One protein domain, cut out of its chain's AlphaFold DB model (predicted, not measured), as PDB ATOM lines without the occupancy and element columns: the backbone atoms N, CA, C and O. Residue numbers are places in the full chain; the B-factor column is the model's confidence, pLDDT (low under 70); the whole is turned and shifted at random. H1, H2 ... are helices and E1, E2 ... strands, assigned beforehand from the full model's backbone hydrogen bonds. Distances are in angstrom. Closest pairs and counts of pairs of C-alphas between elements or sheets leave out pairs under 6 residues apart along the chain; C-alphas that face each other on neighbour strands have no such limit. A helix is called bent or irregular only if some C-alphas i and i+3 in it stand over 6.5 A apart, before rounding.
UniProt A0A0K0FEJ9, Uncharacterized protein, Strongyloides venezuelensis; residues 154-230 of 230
ATOM      1  N   LYS A 154      48.689  17.194  54.234       89.00
ATOM      2  CA  LYS A 154      48.211  18.583  54.343       89.00
ATOM      3  C   LYS A 154      49.096  19.544  53.563       89.00
ATOM      4  O   LYS A 154      50.286  19.309  53.393       89.00
ATOM      5  N   PHE A 155      48.502  20.643  53.119       91.56
ATOM      6  CA  PHE A 155      49.236  21.801  52.626       91.56
ATOM      7  C   PHE A 155      49.319  22.818  53.758       91.56
ATOM      8  O   PHE A 155      48.277  23.268  54.236       91.56
ATOM      9  N   ASN A 156      50.534  23.146  54.185       91.94
ATOM     10  CA  ASN A 156      50.762  24.141  55.233       91.94
ATOM     11  C   ASN A 156      50.738  25.561  54.652       91.94
ATOM     12  O   ASN A 156      50.261  26.482  55.308       91.94
ATOM     13  N   ASP A 157      51.149  25.705  53.388       93.94
ATOM     14  CA  ASP A 157      51.136  26.966  52.651       93.94
ATOM     15  C   ASP A 157      50.300  26.828  51.376       93.94
ATOM     16  O   ASP A 157      50.442  25.863  50.617       93.94
ATOM     17  N   SER A 158      49.437  27.808  51.095       93.25
ATOM     18  CA  SER A 158      48.560  27.768  49.917       93.25
ATOM     19  C   SER A 158      49.331  27.848  48.600       93.25
ATOM     20  O   SER A 158      48.867  27.318  47.596       93.25
ATOM     21  N   ASN A 159      50.502  28.482  48.586       94.12
ATOM     22  CA  ASN A 159      51.311  28.733  47.395       94.12
ATOM     23  C   ASN A 159      52.548  27.823  47.277       94.12
ATOM     24  O   ASN A 159      53.375  28.059  46.394       94.12
ATOM     25  N   CYS A 160      52.685  26.779  48.105       94.88
ATOM     26  CA  CYS A 160      53.876  25.913  48.125       94.88
ATOM     27  C   CYS A 160      54.215  25.289  46.756       94.88
ATOM     28  O   CYS A 160      55.381  25.091  46.424       94.88
ATOM     29  N   LEU A 161      53.223  25.038  45.893       95.75
ATOM     30  CA  LEU A 161      53.470  24.488  44.554       95.75
ATOM     31  C   LEU A 161      54.181  25.460  43.598       95.75
ATOM     32  O   LEU A 161      54.640  25.035  42.538       95.75
ATOM     33  N   SER A 162      54.278  26.748  43.938       95.44
ATOM     34  CA  SER A 162      54.971  27.752  43.119       95.44
ATOM     35  C   SER A 162      56.485  27.531  43.032       95.44
ATOM     36  O   SER A 162      57.101  27.984  42.067       95.44
ATOM     37  N   SER A 163      57.068  26.785  43.975       96.25
ATOM     38  CA  SER A 163      58.490  26.426  43.989       96.25
ATOM     39  C   SER A 163      58.898  25.550  42.804       96.25
ATOM     40  O   SER A 163      60.033  25.631  42.333       96.25
ATOM     41  N   PHE A 164      57.985  24.715  42.295       96.88
ATOM     42  CA  PHE A 164      58.293  23.801  41.202       96.88
ATOM     43  C   PHE A 164      58.282  24.508  39.848       96.88
ATOM     44  O   PHE A 164      57.228  24.842  39.304       96.88
ATOM     45  N   LYS A 165      59.464  24.657  39.249       94.69
ATOM     46  CA  LYS A 165      59.619  25.366  37.968       94.69
ATOM     47  C   LYS A 165      59.081  24.579  36.771       94.69
ATOM     48  O   LYS A 165      58.625  25.181  35.805       94.69
ATOM     49  N   ASN A 166      59.124  23.248  36.852       97.50
ATOM     50  CA  ASN A 166      58.803  22.338  35.750       97.50
ATOM     51  C   ASN A 166      57.519  21.521  35.974       97.50
ATOM     52  O   ASN A 166      57.195  20.670  35.150       97.50
ATOM     53  N   LEU A 167      56.782  21.763  37.065       98.38
ATOM     54  CA  LEU A 167      55.592  20.981  37.400       98.38
ATOM     55  C   LEU A 167      54.444  21.298  36.438       98.38
ATOM     56  O   LEU A 167      53.892  22.402  36.458       98.38
ATOM     57  N   GLU A 168      54.064  20.306  35.633       98.06
ATOM     58  CA  GLU A 168      52.999  20.403  34.631       98.06
ATOM     59  C   GLU A 168      51.736  19.636  35.031       98.06
ATOM     60  O   GLU A 168      50.628  20.023  34.649       98.06
ATOM     61  N   ILE A 169      51.893  18.549  35.788       98.12
ATOM     62  CA  ILE A 169      50.802  17.666  36.198       98.12
ATOM     63  C   ILE A 169      50.763  17.608  37.716       98.12
ATOM     64  O   ILE A 169      51.731  17.200  38.358       98.12
ATOM     65  N   PHE A 170      49.622  17.959  38.288       96.94
ATOM     66  CA  PHE A 170      49.397  17.830  39.716       96.94
ATOM     67  C   PHE A 170      48.159  16.978  39.982       96.94
ATOM     68  O   PHE A 170      47.082  17.236  39.444       96.94
ATOM     69  N   ILE A 171      48.322  15.945  40.800       95.06
ATOM     70  CA  ILE A 171      47.256  15.031  41.199       95.06
ATOM     71  C   ILE A 171      47.168  15.046  42.716       95.06
ATOM     72  O   ILE A 171      48.173  14.857  43.397       95.06
ATOM     73  N   THR A 172      45.970  15.227  43.256       93.06
ATOM     74  CA  THR A 172      45.769  15.227  44.704       93.06
ATOM     75  C   THR A 172      44.498  14.535  45.125       93.06
ATOM     76  O   THR A 172      43.534  14.443  44.366       93.06
ATOM     77  N   GLY A 173      44.504  14.057  46.362       85.31
ATOM     78  CA  GLY A 173      43.287  13.679  47.064       85.31
ATOM     79  C   GLY A 173      42.595  14.900  47.655       85.31
ATOM     80  O   GLY A 173      43.240  15.920  47.899       85.31
ATOM     81  N   GLU A 174      41.305  14.744  47.942       75.94
ATOM     82  CA  GLU A 174      40.502  15.697  48.721       75.94
ATOM     83  C   GLU A 174      40.314  17.071  48.047       75.94
ATOM     84  O   GLU A 174      40.574  17.247  46.863       75.94
ATOM     85  N   ASN A 175      39.755  18.044  48.770       75.31
ATOM     86  CA  ASN A 175      39.504  19.399  48.273       75.31
ATOM     87  C   ASN A 175      40.628  20.342  48.738       75.31
ATOM     88  O   ASN A 175      40.465  20.997  49.775       75.31
ATOM     89  N   PRO A 176      41.767  20.425  48.025       81.31
ATOM     90  CA  PRO A 176      42.855  21.284  48.457       81.31
ATOM     91  C   PRO A 176      42.422  22.750  48.377       81.31
ATOM     92  O   PRO A 176      41.716  23.182  47.456       81.31
ATOM     93  N   THR A 177      42.873  23.541  49.344       86.00
ATOM     94  CA  THR A 177      42.724  25.001  49.332       86.00
ATOM     95  C   THR A 177      44.077  25.619  49.013       86.00
ATOM     96  O   THR A 177      44.697  26.245  49.861       86.00
ATOM     97  N   ILE A 178      44.543  25.367  47.789       91.44
ATOM     98  CA  ILE A 178      45.862  25.781  47.308       91.44
ATOM     99  C   ILE A 178      45.744  26.622  46.043       91.44
ATOM    100  O   ILE A 178      44.755  26.558  45.308       91.44
ATOM    101  N   GLU A 179      46.788  27.382  45.772       93.00
ATOM    102  CA  GLU A 179      46.990  28.087  44.524       93.00
ATOM    103  C   GLU A 179      47.637  27.153  43.503       93.00
ATOM    104  O   GLU A 179      48.651  26.502  43.757       93.00
ATOM    105  N   ILE A 180      47.039  27.091  42.318       92.88
ATOM    106  CA  ILE A 180      47.554  26.285  41.216       92.88
ATOM    107  C   ILE A 180      48.451  27.165  40.350       92.88
ATOM    108  O   ILE A 180      47.981  28.107  39.704       92.88
ATOM    109  N   SER A 181      49.744  26.837  40.336       91.12
ATOM    110  CA  SER A 181      50.761  27.537  39.547       91.12
ATOM    111  C   SER A 181      50.407  27.612  38.054       91.12
ATOM    112  O   SER A 181      49.679  26.783  37.495       91.12
ATOM    113  N   LYS A 182      50.962  28.617  37.368       91.94
ATOM    114  CA  LYS A 182      50.776  28.807  35.922       91.94
ATOM    115  C   LYS A 182      51.374  27.672  35.080       91.94
ATOM    116  O   LYS A 182      50.908  27.435  33.970       91.94
ATOM    117  N   THR A 183      52.374  26.976  35.612       95.25
ATOM    118  CA  THR A 183      53.062  25.866  34.940       95.25
ATOM    119  C   THR A 183      52.194  24.611  34.845       95.25
ATOM    120  O   THR A 183      52.345  23.834  33.906       95.25
ATOM    121  N   ILE A 184      51.244  24.439  35.772       96.75
ATOM    122  CA  ILE A 184      50.361  23.274  35.821       96.75
ATOM    123  C   ILE A 184      49.359  23.352  34.663       96.75
ATOM    124  O   ILE A 184      48.522  24.258  34.594       96.75
ATOM    125  N   LYS A 185      49.455  22.381  33.754       96.62
ATOM    126  CA  LYS A 185      48.588  22.199  32.581       96.62
ATOM    127  C   LYS A 185      47.456  21.223  32.863       96.62
ATOM    128  O   LYS A 185      46.370  21.394  32.314       96.62
ATOM    129  N   VAL A 186      47.712  20.226  33.710       96.06
ATOM    130  CA  VAL A 186      46.738  19.207  34.105       96.06
ATOM    131  C   VAL A 186      46.652  19.165  35.621       96.06
ATOM    132  O   VAL A 186      47.646  18.926  36.306       96.06
ATOM    133  N   PHE A 187      45.449  19.374  36.142       95.06
ATOM    134  CA  PHE A 187      45.164  19.271  37.565       95.06
ATOM    135  C   PHE A 187      44.053  18.253  37.800       95.06
ATOM    136  O   PHE A 187      42.972  18.354  37.221       95.06
ATOM    137  N   VAL A 188      44.327  17.259  38.641       92.75
ATOM    138  CA  VAL A 188      43.400  16.171  38.942       92.75
ATOM    139  C   VAL A 188      43.121  16.130  40.432       92.75
ATOM    140  O   VAL A 188      44.035  16.026  41.249       92.75
ATOM    141  N   ILE A 189      41.840  16.163  40.777       91.00
ATOM    142  CA  ILE A 189      41.364  15.926  42.133       91.00
ATOM    143  C   ILE A 189      40.683  14.565  42.163       91.00
ATOM    144  O   ILE A 189      39.624  14.381  41.563       91.00
ATOM    145  N   ASN A 190      41.293  13.629  42.878       86.81
ATOM    146  CA  ASN A 190      40.757  12.304  43.117       86.81
ATOM    147  C   ASN A 190      39.955  12.297  44.426       86.81
ATOM    148  O   ASN A 190      40.456  12.554  45.521       86.81
ATOM    149  N   GLN A 191      38.679  11.988  44.287       77.06
ATOM    150  CA  GLN A 191      37.652  11.990  45.316       77.06
ATOM    151  C   GLN A 191      37.300  10.581  45.803       77.06
ATOM    152  O   GLN A 191      36.370  10.443  46.591       77.06
ATOM    153  N   LYS A 192      38.036   9.538  45.395       67.88
ATOM    154  CA  LYS A 192      37.744   8.123  45.704       67.88
ATOM    155  C   LYS A 192      37.526   7.810  47.196       67.88
ATOM    156  O   LYS A 192      36.918   6.797  47.525       67.88
ATOM    157  N   TYR A 193      38.000   8.664  48.102       56.28
ATOM    158  CA  TYR A 193      37.861   8.497  49.552       56.28
ATOM    159  C   TYR A 193      36.814   9.421  50.204       56.28
ATOM    160  O   TYR A 193      36.667   9.410  51.425       56.28
ATOM    161  N   LEU A 194      36.070  10.214  49.424       56.16
ATOM    162  CA  LEU A 194      35.041  11.119  49.941       56.16
ATOM    163  C   LEU A 194      33.690  10.396  50.057       56.16
ATOM    164  O   LEU A 194      33.141   9.880  49.087       56.16
ATOM    165  N   ASN A 195      33.145  10.363  51.274       53.75
ATOM    166  CA  ASN A 195      31.879   9.700  51.585       53.75
ATOM    167  C   ASN A 195      30.699  10.390  50.857       53.75
ATOM    168  O   ASN A 195      30.499  11.602  50.972       53.75
ATOM    169  N   SER A 196      29.907   9.614  50.115       53.84
ATOM    170  CA  SER A 196      29.009  10.079  49.040       53.84
ATOM    171  C   SER A 196      27.813  10.939  49.481       53.84
ATOM    172  O   SER A 196      27.197  11.608  48.649       53.84
ATOM    173  N   TYR A 197      27.484  10.977  50.776       51.44
ATOM    174  CA  TYR A 197      26.283  11.658  51.281       51.44
ATOM    175  C   TYR A 197      26.463  13.153  51.598       51.44
ATOM    176  O   TYR A 197      25.487  13.899  51.552       51.44
ATOM    177  N   ILE A 198      27.684  13.629  51.873       52.84
ATOM    178  CA  ILE A 198      27.923  15.016  52.337       52.84
ATOM    179  C   ILE A 198      28.244  15.983  51.168       52.84
ATOM    180  O   ILE A 198      28.162  17.202  51.311       52.84
ATOM    181  N   TYR A 199      28.558  15.473  49.969       56.34
ATOM    182  CA  TYR A 199      29.415  16.206  49.024       56.34
ATOM    183  C   TYR A 199      28.771  16.703  47.715       56.34
ATOM    184  O   TYR A 199      29.482  17.282  46.896       56.34
ATOM    185  N   LYS A 200      27.437  16.648  47.541       57.94
ATOM    186  CA  LYS A 200      26.753  17.208  46.340       57.94
ATOM    187  C   LYS A 200      27.136  18.668  46.007       57.94
ATOM    188  O   LYS A 200      26.998  19.087  44.862       57.94
ATOM    189  N   ASN A 201      27.600  19.448  46.990       63.84
ATOM    190  CA  ASN A 201      27.997  20.851  46.819       63.84
ATOM    191  C   ASN A 201      29.515  21.094  46.751       63.84
ATOM    192  O   ASN A 201      29.928  22.216  46.453       63.84
ATOM    193  N   VAL A 202      30.354  20.101  47.040       69.38
ATOM    194  CA  VAL A 202      31.811  20.298  47.077       69.38
ATOM    195  C   VAL A 202      32.405  20.310  45.681       69.38
ATOM    196  O   VAL A 202      33.233  21.175  45.408       69.38
ATOM    197  N   ASP A 203      31.881  19.492  44.770       74.06
ATOM    198  CA  ASP A 203      32.252  19.538  43.353       74.06
ATOM    199  C   ASP A 203      32.013  20.934  42.783       74.06
ATOM    200  O   ASP A 203      32.895  21.505  42.155       74.06
ATOM    201  N   LYS A 204      30.866  21.554  43.100       79.56
ATOM    202  CA  LYS A 204      30.566  22.931  42.679       79.56
ATOM    203  C   LYS A 204      31.583  23.936  43.216       79.56
ATOM    204  O   LYS A 204      32.002  24.817  42.475       79.56
ATOM    205  N   LYS A 205      31.991  23.831  44.487       84.44
ATOM    206  CA  LYS A 205      32.990  24.741  45.077       84.44
ATOM    207  C   LYS A 205      34.368  24.563  44.438       84.44
ATOM    208  O   LYS A 205      35.009  25.560  44.120       84.44
ATOM    209  N   ILE A 206      34.796  23.317  44.240       85.38
ATOM    210  CA  ILE A 206      36.063  22.969  43.586       85.38
ATOM    211  C   ILE A 206      36.071  23.484  42.150       85.38
ATOM    212  O   ILE A 206      36.980  24.217  41.761       85.38
ATOM    213  N   VAL A 207      35.034  23.148  41.381       85.12
ATOM    214  CA  VAL A 207      34.882  23.591  39.996       85.12
ATOM    215  C   VAL A 207      34.875  25.111  39.946       85.12
ATOM    216  O   VAL A 207      35.701  25.665  39.245       85.12
ATOM    217  N   ASN A 208      34.070  25.808  40.750       88.19
ATOM    218  CA  ASN A 208      34.046  27.276  40.752       88.19
ATOM    219  C   ASN A 208      35.399  27.915  41.102       88.19
ATOM    220  O   ASN A 208      35.706  29.002  40.609       88.19
ATOM    221  N   ARG A 209      36.196  27.269  41.965       88.81
ATOM    222  CA  ARG A 209      37.527  27.749  42.353       88.81
ATOM    223  C   ARG A 209      38.521  27.625  41.201       88.81
ATOM    224  O   ARG A 209      39.243  28.579  40.933       88.81
ATOM    225  N   TYR A 210      38.557  26.474  40.534       90.12
ATOM    226  CA  TYR A 210      39.625  26.158  39.584       90.12
ATOM    227  C   TYR A 210      39.221  26.290  38.112       90.12
ATOM    228  O   TYR A 210      40.094  26.506  37.281       90.12
ATOM    229  N   CYS A 211      37.933  26.262  37.759       87.69
ATOM    230  CA  CYS A 211      37.484  26.312  36.360       87.69
ATOM    231  C   CYS A 211      37.949  27.573  35.631       87.69
ATOM    232  O   CYS A 211      38.270  27.510  34.457       87.69
ATOM    233  N   LYS A 212      38.079  28.707  36.332       88.44
ATOM    234  CA  LYS A 212      38.569  29.960  35.738       88.44
ATOM    235  C   LYS A 212      40.017  29.875  35.254       88.44
ATOM    236  O   LYS A 212      40.437  30.699  34.448       88.44
ATOM    237  N   ARG A 213      40.795  28.927  35.779       89.69
ATOM    238  CA  ARG A 213      42.214  28.752  35.457       89.69
ATOM    239  C   ARG A 213      42.438  27.840  34.249       89.69
ATOM    240  O   ARG A 213      43.509  27.940  33.653       89.69
ATOM    241  N   PHE A 214      41.478  26.980  33.910       91.81
ATOM    242  CA  PHE A 214      41.619  25.901  32.929       91.81
ATOM    243  C   PHE A 214      40.593  26.023  31.800       91.81
ATOM    244  O   PHE A 214      39.502  26.541  32.006       91.81
ATOM    245  N   LEU A 215      40.936  25.533  30.606       86.75
ATOM    246  CA  LEU A 215      40.040  25.578  29.445       86.75
ATOM    247  C   LEU A 215      38.945  24.519  29.543       86.75
ATOM    248  O   LEU A 215      37.773  24.795  29.296       86.75
ATOM    249  N   ASN A 216      39.341  23.311  29.936       88.44
ATOM    250  CA  ASN A 216      38.481  22.143  29.966       88.44
ATOM    251  C   ASN A 216      38.326  21.640  31.403       88.44
ATOM    252  O   ASN A 216      39.290  21.600  32.172       88.44
ATOM    253  N   THR A 217      37.109  21.234  31.764       87.75
ATOM    254  CA  THR A 217      36.809  20.560  33.034       87.75
ATOM    255  C   THR A 217      36.007  19.295  32.749       87.75
ATOM    256  O   THR A 217      34.948  19.367  32.128       87.75
ATOM    257  N   TYR A 218      36.484  18.148  33.228       84.62
ATOM    258  CA  TYR A 218      35.810  16.858  33.084       84.62
ATOM    259  C   TYR A 218      35.542  16.248  34.455       84.62
ATOM    260  O   TYR A 218      36.430  16.179  35.302       84.62
ATOM    261  N   ILE A 219      34.318  15.769  34.663       81.19
ATOM    262  CA  ILE A 219      33.937  15.033  35.870       81.19
ATOM    263  C   ILE A 219      33.782  13.569  35.467       81.19
ATOM    264  O   ILE A 219      32.835  13.203  34.772       81.19
ATOM    265  N   LEU A 220      34.732  12.733  35.877       75.00
ATOM    266  CA  LEU A 220      34.780  11.312  35.545       75.00
ATOM    267  C   LEU A 220      34.287  10.485  36.737       75.00
ATOM    268  O   LEU A 220      34.824  10.560  37.841       75.00
ATOM    269  N   GLN A 221      33.243   9.686  36.492       66.00
ATOM    270  CA  GLN A 221      32.729   8.645  37.398       66.00
ATOM    271  C   GLN A 221      32.310   9.112  38.810       66.00
ATOM    272  O   GLN A 221      32.166   8.281  39.694       66.00
ATOM    273  N   LYS A 222      32.064  10.416  39.032       66.06
ATOM    274  CA  LYS A 222      31.836  11.031  40.367       66.06
ATOM    275  C   LYS A 222      32.997  10.850  41.359       66.06
ATOM    276  O   LYS A 222      32.830  11.111  42.544       66.06
ATOM    277  N   GLU A 223      34.148  10.393  40.879       69.88
ATOM    278  CA  GLU A 223      35.316  10.093  41.707       69.88
ATOM    279  C   GLU A 223      36.512  10.955  41.333       69.88
ATOM    280  O   GLU A 223      37.462  11.017  42.096       69.88
ATOM    281  N   ASN A 224      36.511  11.610  40.171       76.12
ATOM    282  CA  ASN A 224      37.641  12.417  39.739       76.12
ATOM    283  C   ASN A 224      37.175  13.678  39.015       76.12
ATOM    284  O   ASN A 224      36.329  13.618  38.118       76.12
ATOM    285  N   ILE A 225      37.778  14.810  39.370       78.12
ATOM    286  CA  ILE A 225      37.626  16.077  38.657       78.12
ATOM    287  C   ILE A 225      38.949  16.381  37.965       78.12
ATOM    288  O   ILE A 225      39.989  16.488  38.615       78.12
ATOM    289  N   PHE A 226      38.896  16.520  36.648       84.44
ATOM    290  CA  PHE A 226      40.032  16.835  35.798       84.44
ATOM    291  C   PHE A 226      39.895  18.253  35.270       84.44
ATOM    292  O   PHE A 226      38.857  18.613  34.718       84.44
ATOM    293  N   PHE A 227      40.965  19.024  35.379       85.62
ATOM    294  CA  PHE A 227      41.104  20.334  34.772       85.62
ATOM    295  C   PHE A 227      42.283  20.311  33.796       85.62
ATOM    296  O   PHE A 227      43.364  19.836  34.150       85.62
ATOM    297  N   SER A 228      42.078  20.804  32.573       84.62
ATOM    298  CA  SER A 228      43.080  20.765  31.500       84.62
ATOM    299  C   SER A 228      43.187  22.100  30.759       84.62
ATOM    300  O   SER A 228      42.184  22.768  30.497       84.62
ATOM    301  N   MET A 229      44.420  22.487  30.428       80.81
ATOM    302  CA  MET A 229      44.757  23.569  29.486       80.81
ATOM    303  C   MET A 229      44.959  23.066  28.046       80.81
ATOM    304  O   MET A 229      45.237  23.869  27.161       80.81
ATOM    305  N   ILE A 230      44.871  21.751  27.842       70.56
ATOM    306  CA  ILE A 230      45.015  21.041  26.564       70.56
ATOM    307  C   ILE A 230      43.655  20.464  26.168       70.56
ATOM    308  O   ILE A 230      42.884  20.097  27.098       70.56
TER     309      ILE A 230
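AT A GLANCE: This is residues 154 to 230 of the 230 residues of an uncharacterized protein of Strongyloides venezuelensis (UniProt A0A0K0FEJ9). A four-stranded sheet is covered on one face by H2, while the long link 174 to 185 folds back from E1 to E2 and small H1 lies off the sheet. The 77 printed residues, 36 in named elements, run H1 E1 E2 H2 E3 E4: mixed class, mixed sheet E1 E2 E4 E3, two layers. The whole is compact, radius of gyration of the C-alphas 12.3 A, spans 38 by 29 by 18 A.

IN THESE COORDINATES: E1 is residues 169 to 173, 13.8 A, from (50.802, 17.666, 36.198); E2 186 to 190; E4 224 to 228, ending at (43.080, 20.765, 31.500); E3 216 to 220. H2 is 202 to 213, 17.7 A, irregular: C-alphas 209 and 212 are 7.1 A apart. H1 is 160 to 163.

HOW THE PARTS SIT: E1 and E2 are parallel, N 172 to O 188 2.9 A. E2 and E4 are antiparallel, N 227 to O 187 2.8 A. E4 and E3 form a hairpin, N 218 to O 226 2.8 A. H2 runs along E4, 7 degrees on the local plane, height over the sheet 9.7 A; their closest C-alphas, Cys 211 and Phe 227, are 7.2 A apart. E2, H2, E3 form a split strand-helix-strand unit, E4 between its strands, with a right-handed crossover. In H2, 6 of 8 O i to N i+4 pairs are within hydrogen-bond range. H1 and H2 are apart.

THE WHOLE: The farthest C-alphas, Lys 165 and Tyr 197, are 38.4 A apart. The printed part has no cut. Links E1 to E2 and E2 to H2 are long. Residues 192 to 202 and 221 to 223 have pLDDT under 70.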